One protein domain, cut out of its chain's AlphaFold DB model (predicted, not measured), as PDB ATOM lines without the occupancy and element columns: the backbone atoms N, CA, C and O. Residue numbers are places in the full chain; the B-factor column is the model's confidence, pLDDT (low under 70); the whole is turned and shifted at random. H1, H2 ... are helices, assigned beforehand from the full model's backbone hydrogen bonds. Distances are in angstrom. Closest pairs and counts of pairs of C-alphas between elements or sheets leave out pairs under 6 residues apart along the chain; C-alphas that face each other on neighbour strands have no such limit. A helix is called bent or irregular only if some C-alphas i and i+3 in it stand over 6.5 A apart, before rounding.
ATOM      1  N   GLU A  22     465.756 203.742 474.765       88.88
ATOM      2  CA  GLU A  22     464.987 204.198 473.595       88.88
ATOM      3  C   GLU A  22     465.399 205.590 473.088       88.88
ATOM      4  O   GLU A  22     465.357 205.850 471.888       88.88
ATOM      5  N   ASP A  23     465.867 206.460 473.985       89.94
ATOM      6  CA  ASP A  23     466.261 207.831 473.661       89.94
ATOM      7  C   ASP A  23     467.732 207.923 473.213       89.94
ATOM      8  O   ASP A  23     468.208 208.996 472.852       89.94
ATOM      9  N   GLU A  24     468.482 206.817 473.218       86.94
ATOM     10  CA  GLU A  24     469.928 206.805 472.966       86.94
ATOM     11  C   GLU A  24     470.293 207.383 471.593       86.94
ATOM     12  O   GLU A  24     471.175 208.233 471.485       86.94
ATOM     13  N   GLN A  25     469.558 206.990 470.551       86.19
ATOM     14  CA  GLN A  25     469.751 207.504 469.190       86.19
ATOM     15  C   GLN A  25     469.466 209.008 469.106       86.19
ATOM     16  O   GLN A  25     470.183 209.748 468.434       86.19
ATOM     17  N   ILE A  26     468.451 209.477 469.836       89.06
ATOM     18  CA  ILE A  26     468.078 210.893 469.894       89.06
ATOM     19  C   ILE A  26     469.189 211.685 470.584       89.06
ATOM     20  O   ILE A  26     469.601 212.729 470.084       89.06
ATOM     21  N   ILE A  27     469.703 211.181 471.706       89.00
ATOM     22  CA  ILE A  27     470.793 211.801 472.464       89.00
ATOM     23  C   ILE A  27     472.037 211.921 471.587       89.00
ATOM     24  O   ILE A  27     472.592 213.009 471.451       89.00
ATOM     25  N   VAL A  28     472.448 210.825 470.951       88.25
ATOM     26  CA  VAL A  28     473.615 210.803 470.065       88.25
ATOM     27  C   VAL A  28     473.425 211.759 468.884       88.25
ATOM     28  O   VAL A  28     474.340 212.525 468.584       88.25
ATOM     29  N   SER A  29     472.236 211.803 468.274       87.00
ATOM     30  CA  SER A  29     471.951 212.735 467.178       87.00
ATOM     31  C   SER A  29     472.106 214.191 467.597       87.00
ATOM     32  O   SER A  29     472.826 214.953 466.952       87.00
ATOM     33  N   HIS A  30     471.515 214.572 468.725       86.88
ATOM     34  CA  HIS A  30     471.597 215.952 469.192       86.88
ATOM     35  C   HIS A  30     473.016 216.339 469.619       86.88
ATOM     36  O   HIS A  30     473.437 217.478 469.411       86.88
ATOM     37  N   LEU A  31     473.764 215.403 470.214       84.44
ATOM     38  CA  LEU A  31     475.127 215.654 470.678       84.44
ATOM     39  C   LEU A  31     476.146 215.714 469.535       84.44
ATOM     40  O   LEU A  31     477.123 216.454 469.648       84.44
ATOM     41  N   ILE A  32     475.947 214.937 468.465       83.69
ATOM     42  CA  ILE A  32     476.953 214.730 467.413       83.69
ATOM     43  C   ILE A  32     476.556 215.372 466.080       83.69
ATOM     44  O   ILE A  32     477.410 215.981 465.438       83.69
ATOM     45  N   HIS A  33     475.293 215.270 465.659       82.06
ATOM     46  CA  HIS A  33     474.829 215.801 464.372       82.06
ATOM     47  C   HIS A  33     474.328 217.247 464.474       82.06
ATOM     48  O   HIS A  33     474.700 218.079 463.648       82.06
ATOM     49  N   ASP A  34     473.534 217.572 465.499       79.38
ATOM     50  CA  ASP A  34     472.821 218.861 465.567       79.38
ATOM     51  C   ASP A  34     473.574 219.962 466.328       79.38
ATOM     52  O   ASP A  34     473.101 221.103 466.441       79.38
ATOM     53  N   LEU A  35     474.764 219.656 466.856       73.38
ATOM     54  CA  LEU A  35     475.524 220.632 467.623       73.38
ATOM     55  C   LEU A  35     476.106 221.708 466.702       73.38
ATOM     56  O   LEU A  35     477.064 221.496 465.957       73.38
ATOM     57  N   LYS A  36     475.536 222.914 466.777       70.31
ATOM     58  CA  LYS A  36     475.999 224.033 465.957       70.31
ATOM     59  C   LYS A  36     477.424 224.433 466.370       70.31
ATOM     60  O   LYS A  36     477.635 224.793 467.532       70.31
ATOM     61  N   PRO A  37     478.383 224.505 465.428       67.06
ATOM     62  CA  PRO A  37     479.801 224.714 465.739       67.06
ATOM     63  C   PRO A  37     480.083 226.025 466.491       67.06
ATOM     64  O   PRO A  37     481.007 226.097 467.296       67.06
ATOM     65  N   HIS A  38     479.253 227.056 466.298       66.56
ATOM     66  CA  HIS A  38     479.392 228.341 466.989       66.56
ATOM     67  C   HIS A  38     479.075 228.288 468.493       66.56
ATOM     68  O   HIS A  38     479.549 229.145 469.239       66.56
ATOM     69  N   ILE A  39     478.255 227.327 468.936       66.38
ATOM     70  CA  ILE A  39     477.913 227.145 470.353       66.38
ATOM     71  C   ILE A  39     479.018 226.332 471.030       66.38
ATOM     72  O   ILE A  39     479.478 226.713 472.103       66.38
ATOM     73  N   THR A  40     479.520 225.286 470.363       61.75
ATOM     74  CA  THR A  40     480.616 224.432 470.852       61.75
ATOM     75  C   THR A  40     481.880 225.225 471.185       61.75
ATOM     76  O   THR A  40     482.532 224.937 472.179       61.75
ATOM     77  N   LEU A  41     482.198 226.256 470.392       64.06
ATOM     78  CA  LEU A  41     483.364 227.131 470.596       64.06
ATOM     79  C   LEU A  41     483.298 227.969 471.884       64.06
ATOM     80  O   LEU A  41     484.332 228.410 472.375       64.06
ATOM     81  N   LYS A  42     482.096 228.223 472.416       65.06
ATOM     82  CA  LYS A  42     481.874 229.063 473.609       65.06
ATOM     83  C   LYS A  42     481.738 228.255 474.898       65.06
ATOM     84  O   LYS A  42     481.663 228.840 475.976       65.06
ATOM     85  N   LEU A  43     481.658 226.931 474.791       65.50
ATOM     86  CA  LEU A  43     481.447 226.042 475.923       65.50
ATOM     87  C   LEU A  43     482.802 225.561 476.472       65.50
ATOM     88  O   LEU A  43     483.649 225.111 475.697       65.50
ATOM     89  N   PRO A  44     483.036 225.657 477.792       61.56
ATOM     90  CA  PRO A  44     484.253 225.144 478.407       61.56
ATOM     91  C   PRO A  44     484.230 223.610 478.396       61.56
ATOM     92  O   PRO A  44     483.342 223.002 478.989       61.56
ATOM     93  N   LEU A  45     485.229 223.015 477.727       51.53
ATOM     94  CA  LEU A  45     485.304 221.605 477.306       51.53
ATOM     95  C   LEU A  45     484.196 221.250 476.307       51.53
ATOM     96  O   LEU A  45     483.060 221.680 476.455       51.53
ATOM     97  N   GLY A  46     484.524 220.473 475.270       65.19
ATOM     98  CA  GLY A  46     483.573 220.071 474.232       65.19
ATOM     99  C   GLY A  46     482.334 219.407 474.830       65.19
ATOM    100  O   GLY A  46     482.320 218.199 474.999       65.19
ATOM    101  N   LEU A  47     481.293 220.194 475.120       78.00
ATOM    102  CA  LEU A  47     480.073 219.815 475.836       78.00
ATOM    103  C   LEU A  47     479.503 218.433 475.449       78.00
ATOM    104  O   LEU A  47     479.090 217.710 476.359       78.00
ATOM    105  N   PRO A  48     479.540 218.001 474.169       83.19
ATOM    106  CA  PRO A  48     479.153 216.644 473.796       83.19
ATOM    107  C   PRO A  48     479.919 215.545 474.529       83.19
ATOM    108  O   PRO A  48     479.312 214.588 475.001       83.19
ATOM    109  N   SER A  49     481.240 215.686 474.669       86.94
ATOM    110  CA  SER A  49     482.075 214.698 475.351       86.94
ATOM    111  C   SER A  49     481.785 214.653 476.847       86.94
ATOM    112  O   SER A  49     481.794 213.576 477.439       86.94
ATOM    113  N   TYR A  50     481.463 215.797 477.454       88.19
ATOM    114  CA  TYR A  50     481.124 215.863 478.872       88.19
ATOM    115  C   TYR A  50     479.768 215.216 479.174       88.19
ATOM    116  O   TYR A  50     479.658 214.435 480.120       88.19
ATOM    117  N   ILE A  51     478.753 215.480 478.345       89.44
ATOM    118  CA  ILE A  51     477.432 214.849 478.477       89.44
ATOM    119  C   ILE A  51     477.546 213.340 478.244       89.44
ATOM    120  O   ILE A  51     477.056 212.559 479.058       89.44
ATOM    121  N   LEU A  52     478.263 212.921 477.197       89.88
ATOM    122  CA  LEU A  52     478.501 211.506 476.922       89.88
ATOM    123  C   LEU A  52     479.201 210.813 478.099       89.88
ATOM    124  O   LEU A  52     478.793 209.729 478.511       89.88
ATOM    125  N   PHE A  53     480.213 211.453 478.688       90.00
ATOM    126  CA  PHE A  53     480.903 210.923 479.861       90.00
ATOM    127  C   PHE A  53     479.973 210.794 481.076       90.00
ATOM    128  O   PHE A  53     480.044 209.795 481.790       90.00
ATOM    129  N   MET A  54     479.061 211.746 481.298       92.12
ATOM    130  CA  MET A  54     478.051 211.616 482.355       92.12
ATOM    131  C   MET A  54     477.091 210.442 482.123       92.12
ATOM    132  O   MET A  54     476.709 209.788 483.096       92.12
ATOM    133  N   CYS A  55     476.716 210.160 480.871       91.88
ATOM    134  CA  CYS A  55     475.908 208.990 480.516       91.88
ATOM    135  C   CYS A  55     476.682 207.683 480.752       91.88
ATOM    136  O   CYS A  55     476.152 206.760 481.362       91.88
ATOM    137  N   ILE A  56     477.957 207.624 480.351       92.06
ATOM    138  CA  ILE A  56     478.830 206.456 480.569       92.06
ATOM    139  C   ILE A  56     479.013 206.171 482.064       92.06
ATOM    140  O   ILE A  56     478.890 205.033 482.512       92.06
ATOM    141  N   ARG A  57     479.268 207.207 482.868       91.75
ATOM    142  CA  ARG A  57     479.372 207.054 484.326       91.75
ATOM    143  C   ARG A  57     478.090 206.514 484.944       91.75
ATOM    144  O   ARG A  57     478.156 205.765 485.911       91.75
ATOM    145  N   HIS A  58     476.934 206.887 484.397       92.94
ATOM    146  CA  HIS A  58     475.660 206.339 484.841       92.94
ATOM    147  C   HIS A  58     475.535 204.847 484.505       92.94
ATOM    148  O   HIS A  58     475.131 204.076 485.369       92.94
ATOM    149  N   THR A  59     475.906 204.422 483.289       92.44
ATOM    150  CA  THR A  59     475.844 203.000 482.898       92.44
ATOM    151  C   THR A  59     476.798 202.130 483.713       92.44
ATOM    152  O   THR A  59     476.443 201.008 484.061       92.44
ATOM    153  N   ASP A  60     477.973 202.667 484.054       90.69
ATOM    154  CA  ASP A  60     478.935 202.028 484.958       90.69
ATOM    155  C   ASP A  60     478.374 201.918 486.388       90.69
ATOM    156  O   ASP A  60     478.415 200.848 486.991       90.69
ATOM    157  N   PHE A  61     477.731 202.978 486.900       91.00
ATOM    158  CA  PHE A  61     477.117 202.979 488.236       91.00
ATOM    159  C   PHE A  61     475.991 201.945 488.395       91.00
ATOM    160  O   PHE A  61     475.881 201.319 489.448       91.00
ATOM    161  N   ILE A  62     475.160 201.757 487.367       92.50
ATOM    162  CA  ILE A  62     474.116 200.714 487.359       92.50
ATOM    163  C   ILE A  62     474.650 199.337 486.927       92.50
ATOM    164  O   ILE A  62     473.898 198.366 486.955       92.50
ATOM    165  N   ASN A  63     475.927 199.254 486.535       91.06
ATOM    166  CA  ASN A  63     476.604 198.060 486.027       91.06
ATOM    167  C   ASN A  63     475.876 197.380 484.843       91.06
ATOM    168  O   ASN A  63     475.810 196.153 484.750       91.06
ATOM    169  N   ASP A  64     475.309 198.178 483.932       91.50
ATOM    170  CA  ASP A  64     474.611 197.687 482.737       91.50
ATOM    171  C   ASP A  64     475.551 197.698 481.524       91.50
ATOM    172  O   ASP A  64     475.667 198.680 480.780       91.50
ATOM    173  N   ALA A  65     476.233 196.569 481.325       91.69
ATOM    174  CA  ALA A  65     477.187 196.387 480.235       91.69
ATOM    175  C   ALA A  65     476.537 196.469 478.843       91.69
ATOM    176  O   ALA A  65     477.166 196.949 477.897       91.69
ATOM    177  N   ASN A  66     475.277 196.042 478.708       92.75
ATOM    178  CA  ASN A  66     474.567 196.078 477.428       92.75
ATOM    179  C   ASN A  66     474.272 197.523 477.028       92.75
ATOM    180  O   ASN A  66     474.505 197.918 475.884       92.75
ATOM    181  N   LYS A  67     473.821 198.329 477.990       91.12
ATOM    182  CA  LYS A  67     473.542 199.748 477.784       91.12
ATOM    183  C   LYS A  67     474.810 200.558 477.517       91.12
ATOM    184  O   LYS A  67     474.806 201.409 476.632       91.12
ATOM    185  N   PHE A  68     475.912 200.246 478.202       92.75
ATOM    186  CA  PHE A  68     477.224 200.827 477.897       92.75
ATOM    187  C   PHE A  68     477.671 200.504 476.463       92.75
ATOM    188  O   PHE A  68     478.058 201.400 475.708       92.75
ATOM    189  N   HIS A  69     477.590 199.229 476.064       93.69
ATOM    190  CA  HIS A  69     477.995 198.792 474.728       93.69
ATOM    191  C   HIS A  69     477.133 199.423 473.627       93.69
ATOM    192  O   HIS A  69     477.668 199.856 472.602       93.69
ATOM    193  N   SER A  70     475.816 199.511 473.842       93.56
ATOM    194  CA  SER A  70     474.892 200.188 472.926       93.56
ATOM    195  C   SER A  70     475.296 201.649 472.728       93.56
ATOM    196  O   SER A  70     475.606 202.044 471.601       93.56
ATOM    197  N   LEU A  71     475.435 202.404 473.826       92.50
ATOM    198  CA  LEU A  71     475.761 203.833 473.796       92.50
ATOM    199  C   LEU A  71     477.069 204.115 473.059       92.50
ATOM    200  O   LEU A  71     477.149 205.027 472.230       92.50
ATOM    201  N   MET A  72     478.102 203.320 473.339       92.75
ATOM    202  CA  MET A  72     479.397 203.450 472.677       92.75
ATOM    203  C   MET A  72     479.310 203.116 471.187       92.75
ATOM    204  O   MET A  72     479.889 203.824 470.363       92.75
ATOM    205  N   THR A  73     478.554 202.078 470.823       93.44
ATOM    206  CA  THR A  73     478.347 201.694 469.421       93.44
ATOM    207  C   THR A  73     477.610 202.789 468.652       93.44
ATOM    208  O   THR A  73     478.063 203.185 467.576       93.44
ATOM    209  N   ALA A  74     476.524 203.328 469.214       91.44
ATOM    210  CA  ALA A  74     475.769 204.432 468.626       91.44
ATOM    211  C   ALA A  74     476.653 205.674 468.431       91.44
ATOM    212  O   ALA A  74     476.695 206.246 467.342       91.44
ATOM    213  N   THR A  75     477.446 206.021 469.448       91.56
ATOM    214  CA  THR A  75     478.404 207.136 469.394       91.56
ATOM    215  C   THR A  75     479.428 206.952 468.270       91.56
ATOM    216  O   THR A  75     479.629 207.856 467.460       91.56
ATOM    217  N   ILE A  76     480.072 205.782 468.182       91.69
ATOM    218  CA  ILE A  76     481.084 205.497 467.150       91.69
ATOM    219  C   ILE A  76     480.474 205.586 465.748       91.69
ATOM    220  O   ILE A  76     481.106 206.125 464.839       91.69
ATOM    221  N   ASN A  77     479.262 205.062 465.561       91.44
ATOM    222  CA  ASN A  77     478.582 205.099 464.268       91.44
ATOM    223  C   ASN A  77     478.256 206.535 463.843       91.44
ATOM    224  O   ASN A  77     478.621 206.929 462.737       91.44
ATOM    225  N   ALA A  78     477.700 207.347 464.740       89.00
ATOM    226  CA  ALA A  78     477.436 208.758 464.465       89.00
ATOM    227  C   ALA A  78     478.721 209.547 464.135       89.00
ATOM    228  O   ALA A  78     478.734 210.352 463.201       89.00
ATOM    229  N   LEU A  79     479.843 209.274 464.818       89.00
ATOM    230  CA  LEU A  79     481.142 209.871 464.473       89.00
ATOM    231  C   LEU A  79     481.625 209.479 463.067       89.00
ATOM    232  O   LEU A  79     482.134 210.329 462.331       89.00
ATOM    233  N   LYS A  80     481.473 208.206 462.677       88.69
ATOM    234  CA  LYS A  80     481.824 207.740 461.324       88.69
ATOM    235  C   LYS A  80     481.003 208.461 460.258       88.69
ATOM    236  O   LYS A  80     481.555 208.867 459.236       88.69
ATOM    237  N   GLU A  81     479.709 208.646 460.507       87.88
ATOM    238  CA  GLU A  81     478.817 209.364 459.599       87.88
ATOM    239  C   GLU A  81     479.245 210.820 459.419       87.88
ATOM    240  O   GLU A  81     479.390 211.270 458.282       87.88
ATOM    241  N   VAL A  82     479.542 211.542 460.506       84.75
ATOM    242  CA  VAL A  82     480.045 212.927 460.427       84.75
ATOM    243  C   VAL A  82     481.319 213.014 459.580       84.75
ATOM    244  O   VAL A  82     481.438 213.907 458.738       84.75
ATOM    245  N   GLY A  83     482.246 212.063 459.728       80.75
ATOM    246  CA  GLY A  83     483.451 211.995 458.896       80.75
ATOM    247  C   GLY A  83     483.149 211.792 457.405       80.75
ATOM    248  O   GLY A  83     483.764 212.430 456.544       80.75
ATOM    249  N   ALA A  84     482.165 210.952 457.077       82.19
ATOM    250  CA  ALA A  84     481.716 210.757 455.699       82.19
ATOM    251  C   ALA A  84     481.041 212.018 455.126       82.19
ATOM    252  O   ALA A  84     481.325 212.402 453.986       82.19
ATOM    253  N   TYR A  85     480.203 212.703 455.915       79.75
ATOM    254  CA  TYR A  85     479.579 213.972 455.527       79.75
ATOM    255  C   TYR A  85     480.610 215.070 455.279       79.75
ATOM    256  O   TYR A  85     480.479 215.806 454.304       79.75
ATOM    257  N   PHE A  86     481.652 215.156 456.106       78.44
ATOM    258  CA  PHE A  86     482.733 216.121 455.920       78.44
ATOM    259  C   PHE A  86     483.464 215.905 454.588       78.44
ATOM    260  O   PHE A  86     483.622 216.847 453.813       78.44
ATOM    261  N   ASN A  87     483.815 214.655 454.265       75.81
ATOM    262  CA  ASN A  87     484.412 214.318 452.968       75.81
ATOM    263  C   ASN A  87     483.480 214.672 451.801       75.81
ATOM    264  O   ASN A  87     483.911 215.288 450.828       75.81
ATOM    265  N   LYS A  88     482.186 214.348 451.908       77.75
ATOM    266  CA  LYS A  88     481.190 214.698 450.885       77.75
ATOM    267  C   LYS A  88     481.032 216.213 450.724       77.75
ATOM    268  O   LYS A  88     480.912 216.686 449.598       77.75
ATOM    269  N   PHE A  89     481.042 216.968 451.821       79.94
ATOM    270  CA  PHE A  89     480.949 218.428 451.824       79.94
ATOM    271  C   PHE A  89     482.158 219.072 451.142       79.94
ATOM    272  O   PHE A  89     481.982 219.930 450.277       79.94
ATOM    273  N   ILE A  90     483.370 218.617 451.477       76.94
ATOM    274  CA  ILE A  90     484.604 219.067 450.824       76.94
ATOM    275  C   ILE A  90     484.526 218.788 449.324       76.94
ATOM    276  O   ILE A  90     484.697 219.709 448.530       76.94
ATOM    277  N   LEU A  91     484.204 217.555 448.925       79.38
ATOM    278  CA  LEU A  91     484.122 217.180 447.512       79.38
ATOM    279  C   LEU A  91     483.075 218.003 446.751       79.38
ATOM    280  O   LEU A  91     483.378 218.509 445.675       79.38
ATOM    281  N   ASN A  92     481.877 218.201 447.311       75.56
ATOM    282  CA  ASN A  92     480.852 219.045 446.687       75.56
ATOM    283  C   ASN A  92     481.292 220.509 446.573       75.56
ATOM    284  O   ASN A  92     481.017 221.148 445.562       75.56
ATOM    285  N   THR A  93     481.988 221.037 447.581       73.44
ATOM    286  CA  THR A  93     482.504 222.414 447.552       73.44
ATOM    287  C   THR A  93     483.587 222.570 446.485       73.44
ATOM    288  O   THR A  93     483.548 223.528 445.721       73.44
ATOM    289  N   PHE A  94     484.509 221.608 446.368       75.38
ATOM    290  CA  PHE A  94     485.531 221.596 445.316       75.38
ATOM    291  C   PHE A  94     484.934 221.445 443.910       75.38
ATOM    292  O   PHE A  94     485.412 222.092 442.984       75.38
ATOM    293  N   LEU A  95     483.892 220.623 443.739       73.25
ATOM    294  CA  LEU A  95     483.220 220.438 442.447       73.25
ATOM    295  C   LEU A  95     482.381 221.650 442.024       73.25
ATOM    296  O   LEU A  95     482.287 221.910 440.834       73.25
ATOM    297  N   GLN A  96     481.794 222.393 442.966       66.88
ATOM    298  CA  GLN A  96     481.082 223.648 442.675       66.88
ATOM    299  C   GLN A  96     482.025 224.815 442.338       66.88
ATOM    300  O   GLN A  96     481.603 225.776 441.704       66.88
ATOM    301  N   TYR A  97     483.289 224.750 442.765       62.28
ATOM    302  CA  TYR A  97     484.308 225.777 442.505       62.28
ATOM    303  C   TYR A  97     485.187 225.497 441.271       62.28
ATOM    304  O   TYR A  97     486.172 226.205 441.056       62.28
ATOM    305  N   ARG A  98     484.851 224.478 440.473       52.16
ATOM    306  CA  ARG A  98     485.512 224.144 439.206       52.16
ATOM    307  C   ARG A  98     484.570 224.407 438.036       52.16
ATOM    308  O   ARG A  98     485.070 224.933 437.020       52.16
TER     309      ARG A  98
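What this domain is: This is residues 22 to 98 of the 98 residues of the protein "Hypothetical protein" of Timema monikensis (UniProt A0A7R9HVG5). A long helix, H4, and a shorter one, H3, form a helical hairpin shaped like a narrow V, and H1 packs on H4 farther along, at residues 71 to 82. Past this small bundle residues 83 to 98, of which 83 to 96 belong to H4, stick out as a straight arm, which makes much of the length. The 77 printed residues hold four named helices, H1 to H4 in chain order, and no named strand; the class is all helix. The whole is loose, with a radius of gyration of the C-alphas of 15.4 A, and only just elongated, spanning 55 by 27 by 16 A.

How they stand to each other: H1, residues 22 to 33, touches H4, residues 65 to 96, closest at the C-alphas of Val 28 and Thr 75, 6.1 A apart; they run the same way at a shallow tilt of 34 degrees, only just short of steep. H2, residues 37 to 40, is apart from H1 and H4. H3, residues 47 to 61, is close to H1 but not clearly touching, with the C-alphas of Leu 31 and Pro 48 closest at 5.2 A. With its residues 56 to 60, H3 touches residues 65 to 71 of H4, opposite ways at a shallow tilt of 19 degrees; the C-alphas of Thr 59 and Phe 68 are closest, at 5.6 A. H1, H3 and H4 form an up and down bundle, each running against the one before it. Every O i to N i+4 pair is within hydrogen-bond range in H3 and H4, and 7 of 8 in H1; H2 is too short for such a pair.

Where its parts are: H1 begins at C-alpha 22 (464.987, 204.198, 473.595) and is irregular, with C-alphas 22 and 25 7.3 A apart. H3 is 21.1 A long and H4 46.6 A, ending at C-alpha 96 (481.082, 223.648, 442.675).

The domain as a whole: The C-alphas of Ile 62 and Arg 98, the two farthest apart, are 54.7 A apart. The printed part has no cut and no long link. The pLDDT is under 70 at residues 37 to 46 and 96 to 98.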